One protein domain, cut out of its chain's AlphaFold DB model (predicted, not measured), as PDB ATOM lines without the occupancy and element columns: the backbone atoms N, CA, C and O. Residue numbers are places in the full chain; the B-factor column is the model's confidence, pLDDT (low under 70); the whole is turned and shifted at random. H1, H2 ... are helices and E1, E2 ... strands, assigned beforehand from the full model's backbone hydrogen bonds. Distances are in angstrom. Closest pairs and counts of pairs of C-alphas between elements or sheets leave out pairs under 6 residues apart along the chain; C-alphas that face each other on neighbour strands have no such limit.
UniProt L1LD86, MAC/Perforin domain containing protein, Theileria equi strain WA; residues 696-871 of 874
ATOM      1  N   THR A 696     239.839 277.183 221.233       48.66
ATOM      2  CA  THR A 696     239.883 278.658 221.172       48.66
ATOM      3  C   THR A 696     239.934 279.298 222.560       48.66
ATOM      4  O   THR A 696     240.800 280.138 222.791       48.66
ATOM      5  N   MET A 697     239.081 278.899 223.511       52.97
ATOM      6  CA  MET A 697     239.113 279.500 224.857       52.97
ATOM      7  C   MET A 697     240.415 279.162 225.599       52.97
ATOM      8  O   MET A 697     241.031 280.028 226.216       52.97
ATOM      9  N   SER A 698     240.853 277.905 225.516       55.88
ATOM     10  CA  SER A 698     242.050 277.411 226.204       55.88
ATOM     11  C   SER A 698     243.359 277.934 225.593       55.88
ATOM     12  O   SER A 698     244.346 278.090 226.315       55.88
ATOM     13  N   LYS A 699     243.356 278.271 224.296       59.50
ATOM     14  CA  LYS A 699     244.410 279.025 223.606       59.50
ATOM     15  C   LYS A 699     244.401 280.503 224.016       59.50
ATOM     16  O   LYS A 699     245.422 280.985 224.491       59.50
ATOM     17  N   LEU A 700     243.255 281.187 223.952       65.50
ATOM     18  CA  LEU A 700     243.138 282.602 224.342       65.50
ATOM     19  C   LEU A 700     243.539 282.852 225.807       65.50
ATOM     20  O   LEU A 700     244.171 283.857 226.095       65.50
ATOM     21  N   ILE A 701     243.237 281.929 226.728       67.69
ATOM     22  CA  ILE A 701     243.662 282.017 228.140       67.69
ATOM     23  C   ILE A 701     245.189 281.862 228.309       67.69
ATOM     24  O   ILE A 701     245.743 282.405 229.260       67.69
ATOM     25  N   LYS A 702     245.872 281.146 227.403       67.38
ATOM     26  CA  LYS A 702     247.343 281.003 227.384       67.38
ATOM     27  C   LYS A 702     248.059 282.156 226.683       67.38
ATOM     28  O   LYS A 702     249.199 282.448 227.016       67.38
ATOM     29  N   GLU A 703     247.422 282.745 225.677       73.25
ATOM     30  CA  GLU A 703     247.982 283.837 224.872       73.25
ATOM     31  C   GLU A 703     247.672 285.220 225.471       73.25
ATOM     32  O   GLU A 703     248.249 286.219 225.051       73.25
ATOM     33  N   ALA A 704     246.800 285.289 226.484       75.69
ATOM     34  CA  ALA A 704     246.487 286.518 227.197       75.69
ATOM     35  C   ALA A 704     247.637 286.998 228.098       75.69
ATOM     36  O   ALA A 704     248.105 286.300 229.002       75.69
ATOM     37  N   ASN A 705     248.025 288.252 227.898       81.56
ATOM     38  CA  ASN A 705     249.019 288.963 228.685       81.56
ATOM     39  C   ASN A 705     248.429 289.360 230.053       81.56
ATOM     40  O   ASN A 705     247.316 289.876 230.119       81.56
ATOM     41  N   ASN A 706     249.131 289.120 231.162       79.69
ATOM     42  CA  ASN A 706     248.598 289.371 232.509       79.69
ATOM     43  C   ASN A 706     249.149 290.685 233.085       79.69
ATOM     44  O   ASN A 706     250.295 290.741 233.531       79.69
ATOM     45  N   THR A 707     248.321 291.732 233.132       78.75
ATOM     46  CA  THR A 707     248.702 293.037 233.692       78.75
ATOM     47  C   THR A 707     248.321 293.142 235.167       78.75
ATOM     48  O   THR A 707     247.168 292.920 235.544       78.75
ATOM     49  N   ILE A 708     249.277 293.575 235.993       80.50
ATOM     50  CA  ILE A 708     249.061 293.982 237.388       80.50
ATOM     51  C   ILE A 708     249.369 295.478 237.522       80.50
ATOM     52  O   ILE A 708     250.434 295.933 237.106       80.50
ATOM     53  N   LEU A 709     248.467 296.243 238.145       77.31
ATOM     54  CA  LEU A 709     248.693 297.644 238.507       77.31
ATOM     55  C   LEU A 709     248.574 297.842 240.023       77.31
ATOM     56  O   LEU A 709     247.587 297.448 240.641       77.31
ATOM     57  N   LEU A 710     249.577 298.515 240.592       72.25
ATOM     58  CA  LEU A 710     249.670 298.914 241.998       72.25
ATOM     59  C   LEU A 710     249.884 300.434 242.066       72.25
ATOM     60  O   LEU A 710     251.017 300.905 241.960       72.25
ATOM     61  N   LYS A 711     248.798 301.214 242.162       65.75
ATOM     62  CA  LYS A 711     248.836 302.695 242.169       65.75
ATOM     63  C   LYS A 711     247.716 303.306 243.016       65.75
ATOM     64  O   LYS A 711     246.686 302.678 243.247       65.75
ATOM     65  N   SER A 712     247.911 304.553 243.442       53.28
ATOM     66  CA  SER A 712     246.883 305.403 244.060       53.28
ATOM     67  C   SER A 712     245.882 305.971 243.042       53.28
ATOM     68  O   SER A 712     244.706 306.112 243.365       53.28
ATOM     69  N   ASP A 713     246.322 306.267 241.814       57.19
ATOM     70  CA  ASP A 713     245.458 306.818 240.764       57.19
ATOM     71  C   ASP A 713     244.547 305.748 240.146       57.19
ATOM     72  O   ASP A 713     244.978 304.841 239.425       57.19
ATOM     73  N   VAL A 714     243.258 305.908 240.422       57.06
ATOM     74  CA  VAL A 714     242.176 304.982 240.087       57.06
ATOM     75  C   VAL A 714     241.641 305.241 238.667       57.06
ATOM     76  O   VAL A 714     241.621 306.381 238.209       57.06
ATOM     77  N   ASN A 715     241.149 304.204 237.976       63.06
ATOM     78  CA  ASN A 715     240.602 304.269 236.602       63.06
ATOM     79  C   ASN A 715     241.627 304.617 235.497       63.06
ATOM     80  O   ASN A 715     241.272 305.132 234.433       63.06
ATOM     81  N   ASN A 716     242.903 304.297 235.729       64.69
ATOM     82  CA  ASN A 716     243.911 304.241 234.669       64.69
ATOM     83  C   ASN A 716     243.629 303.110 233.663       64.69
ATOM     84  O   ASN A 716     242.866 302.184 233.939       64.69
ATOM     85  N   GLU A 717     244.254 303.203 232.490       69.06
ATOM     86  CA  GLU A 717     244.170 302.181 231.445       69.06
ATOM     87  C   GLU A 717     244.970 300.924 231.825       69.06
ATOM     88  O   GLU A 717     246.117 301.021 232.261       69.06
ATOM     89  N   VAL A 718     244.337 299.754 231.694       75.06
ATOM     90  CA  VAL A 718     244.841 298.463 232.203       75.06
ATOM     91  C   VAL A 718     245.457 297.584 231.105       75.06
ATOM     92  O   VAL A 718     246.319 296.763 231.398       75.06
ATOM     93  N   CYS A 719     245.056 297.769 229.845       76.81
ATOM     94  CA  CYS A 719     245.642 297.084 228.689       76.81
ATOM     95  C   CYS A 719     246.138 298.126 227.684       76.81
ATOM     96  O   CYS A 719     245.376 299.017 227.305       76.81
ATOM     97  N   SER A 720     247.401 298.012 227.278       67.81
ATOM     98  CA  SER A 720     248.065 298.882 226.300       67.81
ATOM     99  C   SER A 720     247.921 298.365 224.864       67.81
ATOM    100  O   SER A 720     247.592 297.204 224.659       67.81
ATOM    101  N   ASN A 721     248.272 299.193 223.874       56.44
ATOM    102  CA  ASN A 721     248.521 298.772 222.485       56.44
ATOM    103  C   ASN A 721     247.372 297.959 221.853       56.44
ATOM    104  O   ASN A 721     247.568 296.831 221.413       56.44
ATOM    105  N   GLU A 722     246.168 298.539 221.824       60.78
ATOM    106  CA  GLU A 722     244.939 297.970 221.230       60.78
ATOM    107  C   GLU A 722     244.380 296.693 221.895       60.78
ATOM    108  O   GLU A 722     243.235 296.315 221.623       60.78
ATOM    109  N   GLU A 723     245.117 296.073 222.824       69.38
ATOM    110  CA  GLU A 723     244.627 294.973 223.656       69.38
ATOM    111  C   GLU A 723     243.412 295.385 224.499       69.38
ATOM    112  O   GLU A 723     243.151 296.557 224.788       69.38
ATOM    113  N   ARG A 724     242.635 294.388 224.917       74.56
ATOM    114  CA  ARG A 724     241.369 294.540 225.629       74.56
ATOM    115  C   ARG A 724     241.356 293.650 226.855       74.56
ATOM    116  O   ARG A 724     241.839 292.523 226.805       74.56
ATOM    117  N   ILE A 725     240.741 294.128 227.938       76.19
ATOM    118  CA  ILE A 725     240.490 293.290 229.116       76.19
ATOM    119  C   ILE A 725     239.571 292.141 228.695       76.19
ATOM    120  O   ILE A 725     238.407 292.374 228.361       76.19
ATOM    121  N   LEU A 726     240.094 290.916 228.747       77.25
ATOM    122  CA  LEU A 726     239.298 289.695 228.719       77.25
ATOM    123  C   LEU A 726     238.530 289.588 230.035       77.25
ATOM    124  O   LEU A 726     237.305 289.637 230.060       77.25
ATOM    125  N   TYR A 727     239.263 289.487 231.142       83.94
ATOM    126  CA  TYR A 727     238.724 289.318 232.485       83.94
ATOM    127  C   TYR A 727     239.673 289.901 233.530       83.94
ATOM    128  O   TYR A 727     240.847 290.131 233.250       83.94
ATOM    129  N   GLY A 728     239.171 290.145 234.740       86.31
ATOM    130  CA  GLY A 728     239.965 290.740 235.810       86.31
ATOM    131  C   GLY A 728     239.119 291.367 236.910       86.31
ATOM    132  O   GLY A 728     237.894 291.498 236.799       86.31
ATOM    133  N   PHE A 729     239.791 291.792 237.972       88.25
ATOM    134  CA  PHE A 729     239.183 292.510 239.084       88.25
ATOM    135  C   PHE A 729     240.132 293.582 239.634       88.25
ATOM    136  O   PHE A 729     241.357 293.483 239.555       88.25
ATOM    137  N   GLY A 730     239.532 294.617 240.208       88.06
ATOM    138  CA  GLY A 730     240.208 295.690 240.915       88.06
ATOM    139  C   GLY A 730     239.753 295.765 242.369       88.06
ATOM    140  O   GLY A 730     238.604 295.449 242.684       88.06
ATOM    141  N   VAL A 731     240.655 296.198 243.243       87.25
ATOM    142  CA  VAL A 731     240.485 296.318 244.696       87.25
ATOM    143  C   VAL A 731     241.073 297.659 245.150       87.25
ATOM    144  O   VAL A 731     242.152 298.032 244.696       87.25
ATOM    145  N   THR A 732     240.393 298.386 246.038       86.56
ATOM    146  CA  THR A 732     240.931 299.587 246.709       86.56
ATOM    147  C   THR A 732     241.088 299.358 248.205       86.56
ATOM    148  O   THR A 732     240.259 298.679 248.818       86.56
ATOM    149  N   PHE A 733     242.119 299.962 248.799       85.06
ATOM    150  CA  PHE A 733     242.443 299.827 250.220       85.06
ATOM    151  C   PHE A 733     242.414 301.172 250.954       85.06
ATOM    152  O   PHE A 733     242.644 302.218 250.341       85.06
ATOM    153  N   ASN A 734     242.157 301.149 252.264       83.50
ATOM    154  CA  ASN A 734     242.369 302.301 253.150       83.50
ATOM    155  C   ASN A 734     243.839 302.407 253.610       83.50
ATOM    156  O   ASN A 734     244.701 301.651 253.155       83.50
ATOM    157  N   ALA A 735     244.155 303.378 254.472       80.06
ATOM    158  CA  ALA A 735     245.514 303.567 254.997       80.06
ATOM    159  C   ALA A 735     246.019 302.357 255.813       80.06
ATOM    160  O   ALA A 735     247.214 302.076 255.816       80.06
ATOM    161  N   ASP A 736     245.106 301.619 256.442       77.50
ATOM    162  CA  ASP A 736     245.371 300.468 257.314       77.50
ATOM    163  C   ASP A 736     245.510 299.133 256.543       77.50
ATOM    164  O   ASP A 736     245.780 298.075 257.130       77.50
ATOM    165  N   GLY A 737     245.352 299.175 255.213       72.88
ATOM    166  CA  GLY A 737     245.439 298.025 254.307       72.88
ATOM    167  C   GLY A 737     244.149 297.204 254.190       72.88
ATOM    168  O   GLY A 737     244.177 296.092 253.662       72.88
ATOM    169  N   GLU A 738     243.020 297.712 254.681       81.69
ATOM    170  CA  GLU A 738     241.724 297.038 254.590       81.69
ATOM    171  C   GLU A 738     241.035 297.299 253.251       81.69
ATOM    172  O   GLU A 738     241.091 298.412 252.724       81.69
ATOM    173  N   ILE A 739     240.318 296.305 252.715       85.75
ATOM    174  CA  ILE A 739     239.575 296.484 251.460       85.75
ATOM    175  C   ILE A 739     238.406 297.446 251.683       85.75
ATOM    176  O   ILE A 739     237.461 297.140 252.415       85.75
ATOM    177  N   LEU A 740     238.382 298.541 250.929       81.62
ATOM    178  CA  LEU A 740     237.212 299.400 250.780       81.62
ATOM    179  C   LEU A 740     236.249 298.781 249.760       81.62
ATOM    180  O   LEU A 740     235.179 298.284 250.131       81.62
ATOM    181  N   GLN A 741     236.661 298.710 248.495       84.00
ATOM    182  CA  GLN A 741     235.844 298.230 247.381       84.00
ATOM    183  C   GLN A 741     236.574 297.150 246.575       84.00
ATOM    184  O   GLN A 741     237.790 297.189 246.432       84.00
ATOM    185  N   ALA A 742     235.813 296.209 246.010       85.81
ATOM    186  CA  ALA A 742     236.289 295.273 244.997       85.81
ATOM    187  C   ALA A 742     235.262 295.207 243.852       85.81
ATOM    188  O   ALA A 742     234.062 295.099 244.113       85.81
ATOM    189  N   LYS A 743     235.715 295.306 242.598       85.44
ATOM    190  CA  LYS A 743     234.871 295.330 241.386       85.44
ATOM    191  C   LYS A 743     235.513 294.553 240.238       85.44
ATOM    192  O   LYS A 743     236.725 294.384 240.195       85.44
ATOM    193  N   LEU A 744     234.690 294.105 239.295       85.56
ATOM    194  CA  LEU A 744     235.140 293.463 238.057       85.56
ATOM    195  C   LEU A 744     235.649 294.499 237.040       85.56
ATOM    196  O   LEU A 744     235.200 295.648 237.032       85.56
ATOM    197  N   CYS A 745     236.579 294.075 236.187       78.69
ATOM    198  CA  CYS A 745     237.161 294.880 235.113       78.69
ATOM    199  C   CYS A 745     236.531 294.541 233.754       78.69
ATOM    200  O   CYS A 745     236.215 293.375 233.498       78.69
ATOM    201  N   TYR A 746     236.389 295.542 232.875       70.69
ATOM    202  CA  TYR A 746     235.772 295.385 231.552       70.69
ATOM    203  C   TYR A 746     236.449 296.272 230.491       70.69
ATOM    204  O   TYR A 746     236.974 297.346 230.785       70.69
ATOM    205  N   SER A 747     236.413 295.838 229.229       66.62
ATOM    206  CA  SER A 747     236.887 296.629 228.086       66.62
ATOM    207  C   SER A 747     235.786 297.546 227.535       66.62
ATOM    208  O   SER A 747     234.635 297.125 227.419       66.62
ATOM    209  N   GLY A 748     236.144 298.770 227.131       54.16
ATOM    210  CA  GLY A 748     235.231 299.699 226.448       54.16
ATOM    211  C   GLY A 748     234.321 300.509 227.375       54.16
ATOM    212  O   GLY A 748     233.203 300.846 226.992       54.16
ATOM    213  N   LEU A 749     234.777 300.819 228.589       49.97
ATOM    214  CA  LEU A 749     234.035 301.663 229.525       49.97
ATOM    215  C   LEU A 749     234.252 303.147 229.202       49.97
ATOM    216  O   LEU A 749     235.390 303.603 229.084       49.97
ATOM    217  N   TYR A 750     233.160 303.906 229.095       41.84
ATOM    218  CA  TYR A 750     233.201 305.363 228.969       41.84
ATOM    219  C   TYR A 750     233.554 305.990 230.321       41.84
ATOM    220  O   TYR A 750     232.767 305.911 231.268       41.84
ATOM    221  N   VAL A 751     234.718 306.634 230.411       44.19
ATOM    222  CA  VAL A 751     235.139 307.381 231.604       44.19
ATOM    223  C   VAL A 751     235.113 308.874 231.281       44.19
ATOM    224  O   VAL A 751     235.780 309.328 230.352       44.19
ATOM    225  N   LEU A 752     234.326 309.639 232.044       38.09
ATOM    226  CA  LEU A 752     234.215 311.089 231.888       38.09
ATOM    227  C   LEU A 752     235.413 311.776 232.563       38.09
ATOM    228  O   LEU A 752     235.499 311.816 233.792       38.09
ATOM    229  N   LEU A 753     236.322 312.348 231.772       40.09
ATOM    230  CA  LEU A 753     237.494 313.068 232.274       40.09
ATOM    231  C   LEU A 753     237.516 314.487 231.708       40.09
ATOM    232  O   LEU A 753     237.748 314.694 230.524       40.09
ATOM    233  N   LYS A 754     237.298 315.475 232.588       40.94
ATOM    234  CA  LYS A 754     237.445 316.915 232.301       40.94
ATOM    235  C   LYS A 754     236.810 317.353 230.965       40.94
ATOM    236  O   LYS A 754     237.439 318.059 230.188       40.94
ATOM    237  N   ILE A 755     235.535 316.995 230.779       38.16
ATOM    238  CA  ILE A 755     234.642 317.399 229.668       38.16
ATOM    239  C   ILE A 755     234.791 316.556 228.376       38.16
ATOM    240  O   ILE A 755     233.910 316.624 227.525       38.16
ATOM    241  N   GLU A 756     235.768 315.647 228.270       33.84
ATOM    242  CA  GLU A 756     235.807 314.644 227.187       33.84
ATOM    243  C   GLU A 756     235.364 313.238 227.644       33.84
ATOM    244  O   GLU A 756     235.572 312.819 228.789       33.84
ATOM    245  N   TYR A 757     234.747 312.499 226.714       37.41
ATOM    246  CA  TYR A 757     234.390 311.086 226.859       37.41
ATOM    247  C   TYR A 757     235.459 310.222 226.192       37.41
ATOM    248  O   TYR A 757     235.601 310.251 224.971       37.41
ATOM    249  N   ILE A 758     236.176 309.415 226.978       39.25
ATOM    250  CA  ILE A 758     237.208 308.510 226.458       39.25
ATOM    251  C   ILE A 758     236.835 307.071 226.830       39.25
ATOM    252  O   ILE A 758     236.662 306.749 228.008       39.25
ATOM    253  N   CYS A 759     236.720 306.200 225.825       46.53
ATOM    254  CA  CYS A 759     236.608 304.757 226.030       46.53
ATOM    255  C   CYS A 759     237.943 304.217 226.547       46.53
ATOM    256  O   CYS A 759     238.963 304.398 225.884       46.53
ATOM    257  N   ARG A 760     237.946 303.537 227.698       57.78
ATOM    258  CA  ARG A 760     239.156 302.928 228.277       57.78
ATOM    259  C   ARG A 760     238.950 301.471 228.675       57.78
ATOM    260  O   ARG A 760     237.848 301.030 229.014       57.78
ATOM    261  N   ASN A 761     240.050 300.727 228.658       65.81
ATOM    262  CA  ASN A 761     240.180 299.444 229.339       65.81
ATOM    263  C   ASN A 761     240.391 299.707 230.837       65.81
ATOM    264  O   ASN A 761     241.504 300.046 231.233       65.81
ATOM    265  N   ALA A 762     239.345 299.595 231.662       68.88
ATOM    266  CA  ALA A 762     239.404 300.006 233.067       68.88
ATOM    267  C   ALA A 762     238.540 299.137 233.999       68.88
ATOM    268  O   ALA A 762     237.659 298.386 233.580       68.88
ATOM    269  N   CYS A 763     238.772 299.281 235.301       70.88
ATOM    270  CA  CYS A 763     237.915 298.751 236.361       70.88
ATOM    271  C   CYS A 763     237.325 299.961 237.096       70.88
ATOM    272  O   CYS A 763     238.107 300.737 237.640       70.88
ATOM    273  N   LEU A 764     235.991 300.136 237.096       68.81
ATOM    274  CA  LEU A 764     235.306 301.337 237.627       68.81
ATOM    275  C   LEU A 764     235.356 301.442 239.161       68.81
ATOM    276  O   LEU A 764     234.333 301.346 239.843       68.81
ATOM    277  N   LEU A 765     236.546 301.615 239.716       73.38
ATOM    278  CA  LEU A 765     236.796 301.771 241.143       73.38
ATOM    279  C   LEU A 765     236.569 303.231 241.570       73.38
ATOM    280  O   LEU A 765     236.920 304.174 240.860       73.38
ATOM    281  N   GLU A 766     235.973 303.428 242.743       70.31
ATOM    282  CA  GLU A 766     235.678 304.766 243.270       70.31
ATOM    283  C   GLU A 766     236.906 305.405 243.935       70.31
ATOM    284  O   GLU A 766     237.416 304.913 244.942       70.31
ATOM    285  N   SER A 767     237.355 306.544 243.402       63.66
ATOM    286  CA  SER A 767     238.394 307.384 244.006       63.66
ATOM    287  C   SER A 767     237.795 308.296 245.084       63.66
ATOM    288  O   SER A 767     237.269 309.370 244.783       63.66
ATOM    289  N   SER A 768     237.881 307.878 246.344       65.50
ATOM    290  CA  SER A 768     237.511 308.695 247.507       65.50
ATOM    291  C   SER A 768     238.747 309.108 248.313       65.50
ATOM    292  O   SER A 768     239.812 308.510 248.179       65.50
ATOM    293  N   LYS A 769     238.605 310.101 249.202       62.84
ATOM    294  CA  LYS A 769     239.692 310.552 250.097       62.84
ATOM    295  C   LYS A 769     240.178 309.487 251.096       62.84
ATOM    296  O   LYS A 769     241.175 309.731 251.764       62.84
ATOM    297  N   SER A 770     239.484 308.355 251.234       69.88
ATOM    298  CA  SER A 770     239.910 307.239 252.088       69.88
ATOM    299  C   SER A 770     240.687 306.151 251.343       69.88
ATOM    300  O   SER A 770     241.225 305.268 252.006       69.88
ATOM    301  N   VAL A 771     240.790 306.199 250.007       77.31
ATOM    302  CA  VAL A 771     241.617 305.255 249.237       77.31
ATOM    303  C   VAL A 771     243.092 305.644 249.357       77.31
ATOM    304  O   VAL A 771     243.487 306.723 248.921       77.31
ATOM    305  N   SER A 772     243.915 304.754 249.916       79.00
ATOM    306  CA  SER A 772     245.380 304.900 249.953       79.00
ATOM    307  C   SER A 772     246.040 304.377 248.675       79.00
ATOM    308  O   SER A 772     247.042 304.911 248.202       79.00
ATOM    309  N   SER A 773     245.482 303.295 248.132       80.56
ATOM    310  CA  SER A 773     246.101 302.458 247.111       80.56
ATOM    311  C   SER A 773     245.058 301.566 246.436       80.56
ATOM    312  O   SER A 773     243.966 301.327 246.967       80.56
ATOM    313  N   SER A 774     245.396 301.060 245.254       83.62
ATOM    314  CA  SER A 774     244.602 300.075 244.529       83.62
ATOM    315  C   SER A 774     245.477 298.965 243.953       83.62
ATOM    316  O   SER A 774     246.622 299.203 243.564       83.62
ATOM    317  N   PHE A 775     244.907 297.763 243.905       85.69
ATOM    318  CA  PHE A 775     245.426 296.600 243.195       85.69
ATOM    319  C   PHE A 775     244.454 296.267 242.065       85.69
ATOM    320  O   PHE A 775     243.264 296.064 242.310       85.69
ATOM    321  N   VAL A 776     244.946 296.190 240.836       84.88
ATOM    322  CA  VAL A 776     244.193 295.684 239.685       84.88
ATOM    323  C   VAL A 776     244.970 294.529 239.081       84.88
ATOM    324  O   VAL A 776     246.164 294.672 238.831       84.88
ATOM    325  N   TRP A 777     244.282 293.425 238.799       86.69
ATOM    326  CA  TRP A 777     244.780 292.360 237.934       86.69
ATOM    327  C   TRP A 777     243.781 292.113 236.804       86.69
ATOM    328  O   TRP A 777     242.572 292.004 237.041       86.69
ATOM    329  N   ALA A 778     244.289 292.021 235.577       85.44
ATOM    330  CA  ALA A 778     243.501 291.687 234.401       85.44
ATOM    331  C   ALA A 778     244.323 290.908 233.371       85.44
ATOM    332  O   ALA A 778     245.510 291.168 233.177       85.44
ATOM    333  N   ALA A 779     243.653 290.006 232.660       83.88
ATOM    334  CA  ALA A 779     244.165 289.403 231.441       83.88
ATOM    335  C   ALA A 779     243.771 290.272 230.235       83.88
ATOM    336  O   ALA A 779     242.592 290.586 230.039       83.88
ATOM    337  N   CYS A 780     244.763 290.646 229.439       81.38
ATOM    338  CA  CYS A 780     244.687 291.495 228.260       81.38
ATOM    339  C   CYS A 780     244.938 290.667 226.993       81.38
ATOM    340  O   CYS A 780     245.833 289.825 226.962       81.38
ATOM    341  N   HIS A 781     244.139 290.884 225.948       79.88
ATOM    342  CA  HIS A 781     244.334 290.251 224.642       79.88
ATOM    343  C   HIS A 781     243.647 291.066 223.532       79.88
ATOM    344  O   HIS A 781     242.718 291.825 223.803       79.88
ATOM    345  N   SER A 782     244.074 290.929 222.275       67.69
ATOM    346  CA  SER A 782     243.477 291.646 221.132       67.69
ATOM    347  C   SER A 782     242.064 291.136 220.796       67.69
ATOM    348  O   SER A 782     241.104 291.908 220.699       67.69
ATOM    349  N   THR A 783     241.910 289.815 220.672       57.19
ATOM    350  CA  THR A 783     240.615 289.126 220.534       57.19
ATOM    351  C   THR A 783     239.815 289.206 221.834       57.19
ATOM    352  O   THR A 783     240.389 289.084 222.912       57.19
ATOM    353  N   ARG A 784     238.483 289.336 221.751       55.53
ATOM    354  CA  ARG A 784     237.583 289.222 222.914       55.53
ATOM    355  C   ARG A 784     237.184 287.768 223.174       55.53
ATOM    356  O   ARG A 784     236.984 287.005 222.237       55.53
ATOM    357  N   LEU A 785     236.977 287.431 224.446       53.00
ATOM    358  CA  LEU A 785     236.213 286.253 224.854       53.00
ATOM    359  C   LEU A 785     234.745 286.640 225.063       53.00
ATOM    360  O   LEU A 785     234.447 287.604 225.767       53.00
ATOM    361  N   TYR A 786     233.843 285.834 224.513       50.06
ATOM    362  CA  TYR A 786     232.418 285.832 224.839       50.06
ATOM    363  C   TYR A 786     232.039 284.463 225.444       50.06
ATOM    364  O   TYR A 786     232.883 283.571 225.547       50.06
ATOM    365  N   ASN A 787     230.792 284.287 225.893       59.50
ATOM    366  CA  ASN A 787     230.287 283.041 226.507       59.50
ATOM    367  C   ASN A 787     230.942 282.601 227.841       59.50
ATOM    368  O   ASN A 787     230.989 281.413 228.162       59.50
ATOM    369  N   PHE A 788     231.350 283.556 228.685       71.31
ATOM    370  CA  PHE A 788     231.693 283.302 230.090       71.31
ATOM    371  C   PHE A 788     231.117 284.377 231.029       71.31
ATOM    372  O   PHE A 788     230.791 285.488 230.612       71.31
ATOM    373  N   GLN A 789     230.986 284.049 232.314       80.00
ATOM    374  CA  GLN A 789     230.489 284.940 233.364       80.00
ATOM    375  C   GLN A 789     231.523 285.065 234.485       80.00
ATOM    376  O   GLN A 789     231.853 284.076 235.135       80.00
ATOM    377  N   GLN A 790     231.966 286.286 234.784       86.75
ATOM    378  CA  GLN A 790     232.705 286.571 236.017       86.75
ATOM    379  C   GLN A 790     231.739 286.722 237.207       86.75
ATOM    380  O   GLN A 790     230.659 287.307 237.071       86.75
ATOM    381  N   LYS A 791     232.139 286.253 238.392       87.56
ATOM    382  CA  LYS A 791     231.550 286.635 239.687       87.56
ATOM    383  C   LYS A 791     232.659 287.096 240.625       87.56
ATOM    384  O   LYS A 791     233.732 286.500 240.648       87.56
ATOM    385  N   LEU A 792     232.360 288.106 241.435       90.25
ATOM    386  CA  LEU A 792     233.223 288.614 242.494       90.25
ATOM    387  C   LEU A 792     232.389 288.783 243.766       90.25
ATOM    388  O   LEU A 792     231.298 289.351 243.714       90.25
ATOM    389  N   VAL A 793     232.892 288.281 244.890       88.75
ATOM    390  CA  VAL A 793     232.255 288.365 246.212       88.75
ATOM    391  C   VAL A 793     233.291 288.879 247.203       88.75
ATOM    392  O   VAL A 793     234.346 288.271 247.348       88.75
ATOM    393  N   LYS A 794     232.997 289.991 247.882       87.94
ATOM    394  CA  LYS A 794     233.806 290.512 248.994       87.94
ATOM    395  C   LYS A 794     233.301 289.921 250.310       87.94
ATOM    396  O   LYS A 794     232.088 289.827 250.503       87.94
ATOM    397  N   GLY A 795     234.207 289.549 251.210       83.38
ATOM    398  CA  GLY A 795     233.844 289.178 252.573       83.38
ATOM    399  C   GLY A 795     233.312 290.368 253.379       83.38
ATOM    400  O   GLY A 795     233.593 291.533 253.084       83.38
ATOM    401  N   LEU A 796     232.498 290.067 254.389       77.06
ATOM    402  CA  LEU A 796     231.815 291.057 255.223       77.06
ATOM    403  C   LEU A 796     232.423 291.111 256.628       77.06
ATOM    404  O   LEU A 796     233.003 290.135 257.104       77.06
ATOM    405  N   ASN A 797     232.245 292.244 257.311       64.56
ATOM    406  CA  ASN A 797     232.572 292.367 258.730       64.56
ATOM    407  C   ASN A 797     231.578 291.558 259.579       64.56
ATOM    408  O   ASN A 797     230.383 291.847 259.585       64.56
ATOM    409  N   GLY A 798     232.089 290.558 260.301       61.00
ATOM    410  CA  GLY A 798     231.327 289.673 261.187       61.00
ATOM    411  C   GLY A 798     231.620 288.188 260.945       61.00
ATOM    412  O   GLY A 798     232.194 287.818 259.921       61.00
ATOM    413  N   ASN A 799     231.191 287.327 261.877       55.62
ATOM    414  CA  ASN A 799     231.396 285.869 261.833       55.62
ATOM    415  C   ASN A 799     230.507 285.176 260.778       55.62
ATOM    416  O   ASN A 799     229.670 284.325 261.083       55.62
ATOM    417  N   THR A 800     230.698 285.540 259.511       56.16
ATOM    418  CA  THR A 800     230.122 284.850 258.356       56.16
ATOM    419  C   THR A 800     230.852 283.521 258.152       56.16
ATOM    420  O   THR A 800     231.873 283.428 257.473       56.16
ATOM    421  N   LEU A 801     230.309 282.476 258.786       65.88
ATOM    422  CA  LEU A 801     230.854 281.110 258.818       65.88
ATOM    423  C   LEU A 801     231.176 280.522 257.436       65.88
ATOM    424  O   LEU A 801     232.041 279.659 257.338       65.88
ATOM    425  N   TRP A 802     230.513 280.989 256.378       82.38
ATOM    426  CA  TRP A 802     230.757 280.602 254.992       82.38
ATOM    427  C   TRP A 802     230.560 281.805 254.065       82.38
ATOM    428  O   TRP A 802     229.649 282.609 254.262       82.38
ATOM    429  N   SER A 803     231.405 281.927 253.046       86.94
ATOM    430  CA  SER A 803     231.238 282.855 251.923       86.94
ATOM    431  C   SER A 803     231.442 282.089 250.622       86.94
ATOM    432  O   SER A 803     232.411 281.337 250.516       86.94
ATOM    433  N   GLU A 804     230.569 282.285 249.631       90.50
ATOM    434  CA  GLU A 804     230.663 281.608 248.334       90.50
ATOM    435  C   GLU A 804     230.365 282.513 247.136       90.50
ATOM    436  O   GLU A 804     229.533 283.417 247.202       90.50
ATOM    437  N   ALA A 805     231.010 282.206 246.011       90.12
ATOM    438  CA  ALA A 805     230.627 282.646 244.678       90.12
ATOM    439  C   ALA A 805     230.058 281.451 243.894       90.12
ATOM    440  O   ALA A 805     230.582 280.334 243.959       90.12
ATOM    441  N   LYS A 806     228.980 281.686 243.138       91.38
ATOM    442  CA  LYS A 806     228.176 280.642 242.489       91.38
ATOM    443  C   LYS A 806     227.854 280.991 241.038       91.38
ATOM    444  O   LYS A 806     227.426 282.109 240.742       91.38
ATOM    445  N   CYS A 807     228.030 280.020 240.148       86.06
ATOM    446  CA  CYS A 807     227.730 280.171 238.726       86.06
ATOM    447  C   CYS A 807     226.219 280.204 238.461       86.06
ATOM    448  O   CYS A 807     225.447 279.466 239.080       86.06
ATOM    449  N   SER A 808     225.783 281.057 237.531       84.19
ATOM    450  CA  SER A 808     224.367 281.170 237.166       84.19
ATOM    451  C   SER A 808     223.910 280.035 236.229       84.19
ATOM    452  O   SER A 808     224.610 279.639 235.296       84.19
ATOM    453  N   GLY A 809     222.694 279.524 236.450       82.25
ATOM    454  CA  GLY A 809     222.037 278.553 235.567       82.25
ATOM    455  C   GLY A 809     222.747 277.194 235.471       82.25
ATOM    456  O   GLY A 809     222.921 276.481 236.466       82.25
ATOM    457  N   LYS A 810     223.109 276.798 234.244       78.75
ATOM    458  CA  LYS A 810     223.807 275.531 233.955       78.75
ATOM    459  C   LYS A 810     225.338 275.656 233.950       78.75
ATOM    460  O   LYS A 810     225.992 274.624 233.847       78.75
ATOM    461  N   MET A 811     225.894 276.864 234.083       80.00
ATOM    462  CA  MET A 811     227.343 277.085 234.049       80.00
ATOM    463  C   MET A 811     228.078 276.436 235.231       80.00
ATOM    464  O   MET A 811     227.507 276.200 236.301       80.00
ATOM    465  N   VAL A 812     229.366 276.186 235.016       84.00
ATOM    466  CA  VAL A 812     230.334 275.605 235.954       84.00
ATOM    467  C   VAL A 812     231.607 276.449 235.968       84.00
ATOM    468  O   VAL A 812     231.886 277.176 235.020       84.00
ATOM    469  N   ILE A 813     232.376 276.377 237.049       85.44
ATOM    470  CA  ILE A 813     233.623 277.119 237.225       85.44
ATOM    471  C   ILE A 813     234.658 276.591 236.229       85.44
ATOM    472  O   ILE A 813     234.996 275.410 236.272       85.44
ATOM    473  N   ALA A 814     235.206 277.459 235.379       79.00
ATOM    474  CA  ALA A 814     236.438 277.152 234.656       79.00
ATOM    475  C   ALA A 814     237.619 277.249 235.620       79.00
ATOM    476  O   ALA A 814     238.304 276.262 235.880       79.00
ATOM    477  N   PHE A 815     237.792 278.428 236.216       83.88
ATOM    478  CA  PHE A 815     238.798 278.713 237.227       83.88
ATOM    479  C   PHE A 815     238.365 279.878 238.117       83.88
ATOM    480  O   PHE A 815     237.331 280.512 237.905       83.88
ATOM    481  N   GLY A 816     239.155 280.134 239.151       85.38
ATOM    482  CA  GLY A 816     238.941 281.224 240.085       85.38
ATOM    483  C   GLY A 816     239.883 281.124 241.272       85.38
ATOM    484  O   GLY A 816     240.581 280.119 241.445       85.38
ATOM    485  N   MET A 817     239.882 282.160 242.098       88.94
ATOM    486  CA  MET A 817     240.747 282.284 243.260       88.94
ATOM    487  C   MET A 817     240.008 282.925 244.433       88.94
ATOM    488  O   MET A 817     239.187 283.830 244.277       88.94
ATOM    489  N   ILE A 818     240.328 282.429 245.619       89.06
ATOM    490  CA  ILE A 818     240.008 283.025 246.905       89.06
ATOM    491  C   ILE A 818     241.276 283.732 247.368       89.06
ATOM    492  O   ILE A 818     242.329 283.099 247.460       89.06
ATOM    493  N   LEU A 819     241.168 285.027 247.634       87.94
ATOM    494  CA  LEU A 819     242.266 285.886 248.052       87.94
ATOM    495  C   LEU A 819     241.952 286.470 249.425       87.94
ATOM    496  O   LEU A 819     240.814 286.879 249.656       87.94
ATOM    497  N   ARG A 820     242.948 286.584 250.305       87.06
ATOM    498  CA  ARG A 820     242.933 287.554 251.413       87.06
ATOM    499  C   ARG A 820     244.205 288.379 251.345       87.06
ATOM    500  O   ARG A 820     245.283 287.805 251.268       87.06
ATOM    501  N   PHE A 821     244.088 289.702 251.386       78.75
ATOM    502  CA  PHE A 821     245.243 290.602 251.251       78.75
ATOM    503  C   PHE A 821     245.982 290.847 252.574       78.75
ATOM    504  O   PHE A 821     247.110 291.325 252.560       78.75
ATOM    505  N   LYS A 822     245.354 290.497 253.704       73.12
ATOM    506  CA  LYS A 822     245.903 290.623 255.058       73.12
ATOM    507  C   LYS A 822     245.433 289.432 255.899       73.12
ATOM    508  O   LYS A 822     244.344 289.468 256.469       73.12
ATOM    509  N   ASP A 823     246.206 288.350 255.853       63.78
ATOM    510  CA  ASP A 823     246.061 287.142 256.685       63.78
ATOM    511  C   ASP A 823     246.941 287.271 257.955       63.78
ATOM    512  O   ASP A 823     247.734 288.210 258.041       63.78
ATOM    513  N   ASP A 824     246.867 286.337 258.917       59.81
ATOM    514  CA  ASP A 824     247.452 286.441 260.284       59.81
ATOM    515  C   ASP A 824     248.989 286.661 260.388       59.81
ATOM    516  O   ASP A 824     249.551 286.664 261.481       59.81
ATOM    517  N   ASN A 825     249.702 286.798 259.266       59.25
ATOM    518  CA  ASN A 825     251.151 287.027 259.185       59.25
ATOM    519  C   ASN A 825     251.525 288.123 258.153       59.25
ATOM    520  O   ASN A 825     252.605 288.049 257.565       59.25
ATOM    521  N   ASP A 826     250.617 289.064 257.852       62.25
ATOM    522  CA  ASP A 826     250.747 290.092 256.791       62.25
ATOM    523  C   ASP A 826     251.111 289.514 255.402       62.25
ATOM    524  O   ASP A 826     251.771 290.140 254.570       62.25
ATOM    525  N   LYS A 827     250.655 288.285 255.131       68.88
ATOM    526  CA  LYS A 827     250.811 287.600 253.839       68.88
ATOM    527  C   LYS A 827     249.505 287.617 253.059       68.88
ATOM    528  O   LYS A 827     248.423 287.536 253.641       68.88
ATOM    529  N   ILE A 828     249.622 287.642 251.732       74.62
ATOM    530  CA  ILE A 828     248.487 287.416 250.837       74.62
ATOM    531  C   ILE A 828     248.197 285.911 250.802       74.62
ATOM    532  O   ILE A 828     249.016 285.121 250.332       74.62
ATOM    533  N   PHE A 829     247.029 285.506 251.295       81.69
ATOM    534  CA  PHE A 829     246.535 284.137 251.165       81.69
ATOM    535  C   PHE A 829     245.896 283.957 249.784       81.69
ATOM    536  O   PHE A 829     244.990 284.713 249.434       81.69
ATOM    537  N   ILE A 830     246.322 282.942 249.026       82.56
ATOM    538  CA  ILE A 830     245.758 282.594 247.713       82.56
ATOM    539  C   ILE A 830     245.344 281.120 247.706       82.56
ATOM    540  O   ILE A 830     246.144 280.234 248.008       82.56
ATOM    541  N   ARG A 831     244.096 280.833 247.318       84.88
ATOM    542  CA  ARG A 831     243.583 279.464 247.141       84.88
ATOM    543  C   ARG A 831     242.751 279.348 245.867       84.88
ATOM    544  O   ARG A 831     241.733 280.018 245.727       84.88
ATOM    545  N   ARG A 832     243.130 278.436 244.967       83.50
ATOM    546  CA  ARG A 832     242.362 278.147 243.742       83.50
ATOM    547  C   ARG A 832     240.970 277.568 244.032       83.50
ATOM    548  O   ARG A 832     240.799 276.749 244.939       83.50
ATOM    549  N   CYS A 833     240.004 277.941 243.203       83.88
ATOM    550  CA  CYS A 833     238.692 277.305 243.114       83.88
ATOM    551  C   CYS A 833     238.762 275.980 242.333       83.88
ATOM    552  O   CYS A 833     239.664 275.769 241.522       83.88
ATOM    553  N   ILE A 834     237.804 275.078 242.570       82.25
ATOM    554  CA  ILE A 834     237.745 273.771 241.895       82.25
ATOM    555  C   ILE A 834     237.013 273.918 240.552       82.25
ATOM    556  O   ILE A 834     235.845 274.309 240.518       82.25
ATOM    557  N   SER A 835     237.703 273.586 239.458       79.88
ATOM    558  CA  SER A 835     237.135 273.550 238.102       79.88
ATOM    559  C   SER A 835     236.030 272.489 237.982       79.88
ATOM    560  O   SER A 835     236.072 271.464 238.662       79.88
ATOM    561  N   GLY A 836     235.011 272.737 237.159       77.44
ATOM    562  CA  GLY A 836     233.830 271.876 236.999       77.44
ATOM    563  C   GLY A 836     232.789 271.970 238.127       77.44
ATOM    564  O   GLY A 836     231.646 271.554 237.942       77.44
ATOM    565  N   GLY A 837     233.130 272.557 239.280       82.44
ATOM    566  CA  GLY A 837     232.172 272.839 240.353       82.44
ATOM    567  C   GLY A 837     231.186 273.956 239.988       82.44
ATOM    568  O   GLY A 837     231.456 274.777 239.119       82.44
ATOM    569  N   LYS A 838     230.037 274.045 240.673       86.38
ATOM    570  CA  LYS A 838     229.094 275.182 240.521       86.38
ATOM    571  C   LYS A 838     229.302 276.316 241.532       86.38
ATOM    572  O   LYS A 838     228.713 277.385 241.377       86.38
ATOM    573  N   VAL A 839     230.083 276.057 242.578       90.06
ATOM    574  CA  VAL A 839     230.259 276.910 243.758       90.06
ATOM    575  C   VAL A 839     231.728 276.877 244.173       90.06
ATOM    576  O   VAL A 839     232.336 275.806 244.187       90.06
ATOM    577  N   CYS A 840     232.285 278.031 244.530       91.94
ATOM    578  CA  CYS A 840     233.567 278.149 245.218       91.94
ATOM    579  C   CYS A 840     233.368 278.973 246.486       91.94
ATOM    580  O   CYS A 840     232.774 280.045 246.423       91.94
ATOM    581  N   GLY A 841     233.866 278.494 247.623       89.69
ATOM    582  CA  GLY A 841     233.698 279.179 248.897       89.69
ATOM    583  C   GLY A 841     234.731 278.789 249.943       89.69
ATOM    584  O   GLY A 841     235.507 277.845 249.758       89.69
ATOM    585  N   ILE A 842     234.746 279.548 251.034       88.00
ATOM    586  CA  ILE A 842     235.614 279.323 252.189       88.00
ATOM    587  C   ILE A 842     234.900 279.724 253.481       88.00
ATOM    588  O   ILE A 842     234.049 280.615 253.499       88.00
ATOM    589  N   THR A 843     235.278 279.078 254.579       83.44
ATOM    590  CA  THR A 843     234.944 279.521 255.932       83.44
ATOM    591  C   THR A 843     235.802 280.725 256.313       83.44
ATOM    592  O   THR A 843     236.999 280.733 256.021       83.44
ATOM    593  N   ASN A 844     235.227 281.716 256.999       80.31
ATOM    594  CA  ASN A 844     235.927 282.920 257.462       80.31
ATOM    595  C   ASN A 844     236.699 283.630 256.326       80.31
ATOM    596  O   ASN A 844     237.930 283.689 256.333       80.31
ATOM    597  N   LEU A 845     235.997 284.151 255.313       84.00
ATOM    598  CA  LEU A 845     236.644 284.925 254.240       84.00
ATOM    599  C   LEU A 845     237.287 286.219 254.777       84.00
ATOM    600  O   LEU A 845     238.392 286.558 254.365       84.00
ATOM    601  N   GLY A 846     236.623 286.877 255.736       80.69
ATOM    602  CA  GLY A 846     237.066 288.125 256.366       80.69
ATOM    603  C   GLY A 846     236.834 289.371 255.493       80.69
ATOM    604  O   GLY A 846     236.675 289.250 254.278       80.69
ATOM    605  N   PRO A 847     236.828 290.586 256.074       82.06
ATOM    606  CA  PRO A 847     236.594 291.833 255.329       82.06
ATOM    607  C   PRO A 847     237.669 292.119 254.270       82.06
ATOM    608  O   PRO A 847     237.388 292.755 253.253       82.06
ATOM    609  N   ASN A 848     238.879 291.599 254.494       86.06
ATOM    610  CA  ASN A 848     240.042 291.728 253.614       86.06
ATOM    611  C   ASN A 848     240.178 290.557 252.628       86.06
ATOM    612  O   ASN A 848     241.245 290.367 252.037       86.06
ATOM    613  N   GLY A 849     239.107 289.773 252.460       88.31
ATOM    614  CA  GLY A 849     239.027 288.654 251.533       88.31
ATOM    615  C   GLY A 849     238.054 288.873 250.372       88.31
ATOM    616  O   GLY A 849     237.008 289.512 250.520       88.31
ATOM    617  N   ILE A 850     238.382 288.295 249.217       91.69
ATOM    618  CA  ILE A 850     237.514 288.214 248.035       91.69
ATOM    619  C   ILE A 850     237.515 286.798 247.441       91.69
ATOM    620  O   ILE A 850     238.502 286.071 247.521       91.69
ATOM    621  N   ILE A 851     236.409 286.418 246.804       91.75
ATOM    622  CA  ILE A 851     236.297 285.236 245.943       91.75
ATOM    623  C   ILE A 851     235.984 285.729 244.532       91.75
ATOM    624  O   ILE A 851     234.959 286.380 244.323       91.75
ATOM    625  N   TRP A 852     236.837 285.393 243.569       92.69
ATOM    626  CA  TRP A 852     236.634 285.669 242.148       92.69
ATOM    627  C   TRP A 852     236.582 284.351 241.368       92.69
ATOM    628  O   TRP A 852     237.449 283.495 241.542       92.69
ATOM    629  N   ILE A 853     235.569 284.171 240.518       89.31
ATOM    630  CA  ILE A 853     235.422 282.989 239.651       89.31
ATOM    631  C   ILE A 853     235.010 283.375 238.232       89.31
ATOM    632  O   ILE A 853     234.243 284.319 238.028       89.31
ATOM    633  N   ILE A 854     235.454 282.568 237.271       86.44
ATOM    634  CA  ILE A 854     234.941 282.516 235.904       86.44
ATOM    635  C   ILE A 854     234.088 281.262 235.736       86.44
ATOM    636  O   ILE A 854     234.514 280.146 236.035       86.44
ATOM    637  N   CYS A 855     232.881 281.468 235.225       83.31
ATOM    638  CA  CYS A 855     231.877 280.458 234.945       83.31
ATOM    639  C   CYS A 855     231.682 280.304 233.430       83.31
ATOM    640  O   CYS A 855     231.519 281.302 232.730       83.31
ATOM    641  N   VAL A 856     231.660 279.068 232.939       77.25
ATOM    642  CA  VAL A 856     231.535 278.699 231.517       77.25
ATOM    643  C   VAL A 856     230.469 277.610 231.328       77.25
ATOM    644  O   VAL A 856     230.051 276.983 232.311       77.25
ATOM    645  N   PRO A 857     229.995 277.347 230.097       76.88
ATOM    646  CA  PRO A 857     229.184 276.168 229.803       76.88
ATOM    647  C   PRO A 857     229.920 274.856 230.162       76.88
ATOM    648  O   PRO A 857     231.136 274.778 229.997       76.88
ATOM    649  N   PRO A 858     229.221 273.792 230.611       68.19
ATOM    650  CA  PRO A 858     229.862 272.514 230.952       68.19
ATOM    651  C   PRO A 858     230.639 271.861 229.802       68.19
ATOM    652  O   PRO A 858     231.633 271.185 230.044       68.19
ATOM    653  N   ASN A 859     230.221 272.108 228.560       59.97
ATOM    654  CA  ASN A 859     230.822 271.573 227.335       59.97
ATOM    655  C   ASN A 859     232.073 272.367 226.892       59.97
ATOM    656  O   ASN A 859     232.390 272.408 225.708       59.97
ATOM    657  N   SER A 860     232.724 273.091 227.806       55.34
ATOM    658  CA  SER A 860     233.843 273.999 227.508       55.34
ATOM    659  C   SER A 860     235.027 273.808 228.467       55.34
ATOM    660  O   SER A 860     235.815 274.728 228.673       55.34
ATOM    661  N   LEU A 861     235.133 272.626 229.087       54.50
ATOM    662  CA  LEU A 861     236.145 272.292 230.093       54.50
ATOM    663  C   LEU A 861     237.029 271.108 229.667       54.50
ATOM    664  O   LEU A 861     236.786 269.975 230.087       54.50
ATOM    665  N   ASP A 862     238.138 271.374 228.967       52.28
ATOM    666  CA  ASP A 862     239.286 270.465 229.074       52.28
ATOM    667  C   ASP A 862     239.985 270.700 230.423       52.28
ATOM    668  O   ASP A 862     240.740 271.655 230.635       52.28
ATOM    669  N   THR A 863     239.720 269.784 231.350       42.69
ATOM    670  CA  THR A 863     240.260 269.787 232.718       42.69
ATOM    671  C   THR A 863     241.789 269.674 232.796       42.69
ATOM    672  O   THR A 863     242.350 269.925 233.865       42.69
ATOM    673  N   ARG A 864     242.483 269.347 231.697       40.59
ATOM    674  CA  ARG A 864     243.952 269.227 231.658       40.59
ATOM    675  C   ARG A 864     244.665 270.568 231.493       40.59
ATOM    676  O   ARG A 864     245.778 270.721 231.989       40.59
ATOM    677  N   VAL A 865     244.052 271.538 230.810       43.25
ATOM    678  CA  VAL A 865     244.761 272.755 230.369       43.25
ATOM    679  C   VAL A 865     244.817 273.838 231.451       43.25
ATOM    680  O   VAL A 865     245.832 274.515 231.604       43.25
ATOM    681  N   ILE A 866     243.748 273.975 232.239       43.59
ATOM    682  CA  ILE A 866     243.567 275.070 233.210       43.59
ATOM    683  C   ILE A 866     244.517 274.961 234.422       43.59
ATOM    684  O   ILE A 866     244.817 275.959 235.074       43.59
ATOM    685  N   ILE A 867     245.013 273.759 234.738       37.84
ATOM    686  CA  ILE A 867     245.817 273.512 235.949       37.84
ATOM    687  C   ILE A 867     247.239 274.092 235.845       37.84
ATOM    688  O   ILE A 867     247.797 274.466 236.872       37.84
ATOM    689  N   ILE A 868     247.797 274.192 234.635       36.66
ATOM    690  CA  ILE A 868     249.179 274.645 234.397       36.66
ATOM    691  C   ILE A 868     249.260 276.181 234.444       36.66
ATOM    692  O   ILE A 868     250.011 276.747 235.231       36.66
ATOM    693  N   VAL A 869     248.390 276.861 233.687       40.84
ATOM    694  CA  VAL A 869     248.425 278.324 233.461       40.84
ATOM    695  C   VAL A 869     248.302 279.156 234.751       40.84
ATOM    696  O   VAL A 869     248.764 280.285 234.803       40.84
ATOM    697  N   ILE A 870     247.701 278.610 235.814       40.91
ATOM    698  CA  ILE A 870     247.512 279.317 237.099       40.91
ATOM    699  C   ILE A 870     248.736 279.180 238.028       40.91
ATOM    700  O   ILE A 870     248.847 279.928 238.994       40.91
ATOM    701  N   VAL A 871     249.646 278.240 237.753       38.28
ATOM    702  CA  VAL A 871     250.879 278.030 238.538       38.28
ATOM    703  C   VAL A 871     252.081 278.728 237.893       38.28
ATOM    704  O   VAL A 871     252.968 279.169 238.609       38.28
TER     705      VAL A 871
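Overview. This is residues 696 to 871 of the 874 residues of the protein "MAC/Perforin domain containing protein" of Theileria equi strain WA (UniProt L1LD86). Two twisted four-stranded sheets, E1 E6 E2 E3 and E7 E12 E9 E10, stand partly face to face as a wedge, nearest along E2, E3, E7 and E12 and open toward E1 and E10. The small sheet E8 E11 covers the other face of E7 E12 E9 E10, making a close sandwich, while the hairpin E4 and E5 joins the first half beside the beginning of E2; the two short helices H1 and H2 lie near each other by the open side of the wedge. The printed part has 176 residues with two named helices and twelve named strands, in the order H1, E1 to E12, H2; its class is mostly strand, and neighbour strands in each of the four sheets are antiparallel. The whole is compact, with a radius of gyration of the C-alphas of 16.4 A and spans of 46 by 43 by 29 A.

Along the chain. The sheet E1 E6 E2 E3 is made of E1, residues 705 to 711, 19.2 A long; E6, residues 773 to 781, 25.6 A; E2, residues 724 to 733, 25.2 A; and E3, residues 739 to 744. The sheet E7 E12 E9 E10 is made of E7, residues 789 to 794, 16.9 A; E12, residues 849 to 856, 23.6 A; E9, residues 812 to 820, 23.2 A; and E10, residues 829 to 832. E8 is residues 803 to 806 and E11 residues 839 to 842. E4 is residues 746 to 753, 17.8 A, and E5 residues 756 to 762, 16.2 A. H1, residues 696 to 703, begins at C-alpha 696 (239.883, 278.658, 221.172). H2, residues 866 to 869, ends at C-alpha 869 (248.425, 278.324, 233.461). E2 bends by 79 degrees at residue 727, E9 by 64 degrees at residue 815 and E4 by 50 degrees at residue 749.

Arrangement. In the twisted sheet E1 E6 E2 E3, E1 and E3 are the edge strands. Within hydrogen-bond range are N 707 and O 778 of the neighbour strands E1 and E6, 2.9 A apart, N 731 and O 775 of the neighbour strands E2 and E6, 2.8 A apart, and N 730 and O 743 of the hairpin E2 and E3, 2.8 A apart. The sheets E1 E6 E2 E3, E7 E12 E9 E10 and E8 E11 form a stack of sheets, that is, sheets face to face in turn. The sheet E7 E12 E9 E10 faces the first with best planes 34 degrees apart; the closest C-alphas of E3 and E7 are those of Ala 742 and Lys 794, 6.7 A. In this second sheet, also twisted, N 791 and O 853 are 2.9 A apart, N 817 and O 852 2.8 A, and, in the hairpin E9 and E10, N 818 and O 831 2.8 A. The sheet E8 E11 faces it with best planes 12 degrees apart; the closest C-alphas of E8 and E12 are those of Ala 805 and Ile 851, 6.4 A. Between E8 and E11, N 805 and O 840 are 2.8 A apart. The closest C-alphas of E2 and E4 are those of Ile 725 and Ser 747, 5.0 A; in the hairpin E4 and E5, N 760 and O 749 are 2.9 A apart. H1 only grazes the first sheet, with residues 700 to 703. H1 and H2 are close but not clearly touching, with the C-alphas of Lys 702 and Val 869 6.7 A apart. In H1, 3 of 4 O i to N i+4 pairs are within hydrogen-bond range; H2 is too short for such a pair.

Size, cuts and confidence. The two C-alphas farthest apart, those of Ile 755 and Arg 864, are 49.1 A apart. The printed part has no cut, and the one long link is E1 to E2, residues 712 to 723. The mean pLDDT of the printed part is 71.9, and 69 residues are under 70, among them residues 696 to 702, 747 to 762 and 858 to 871.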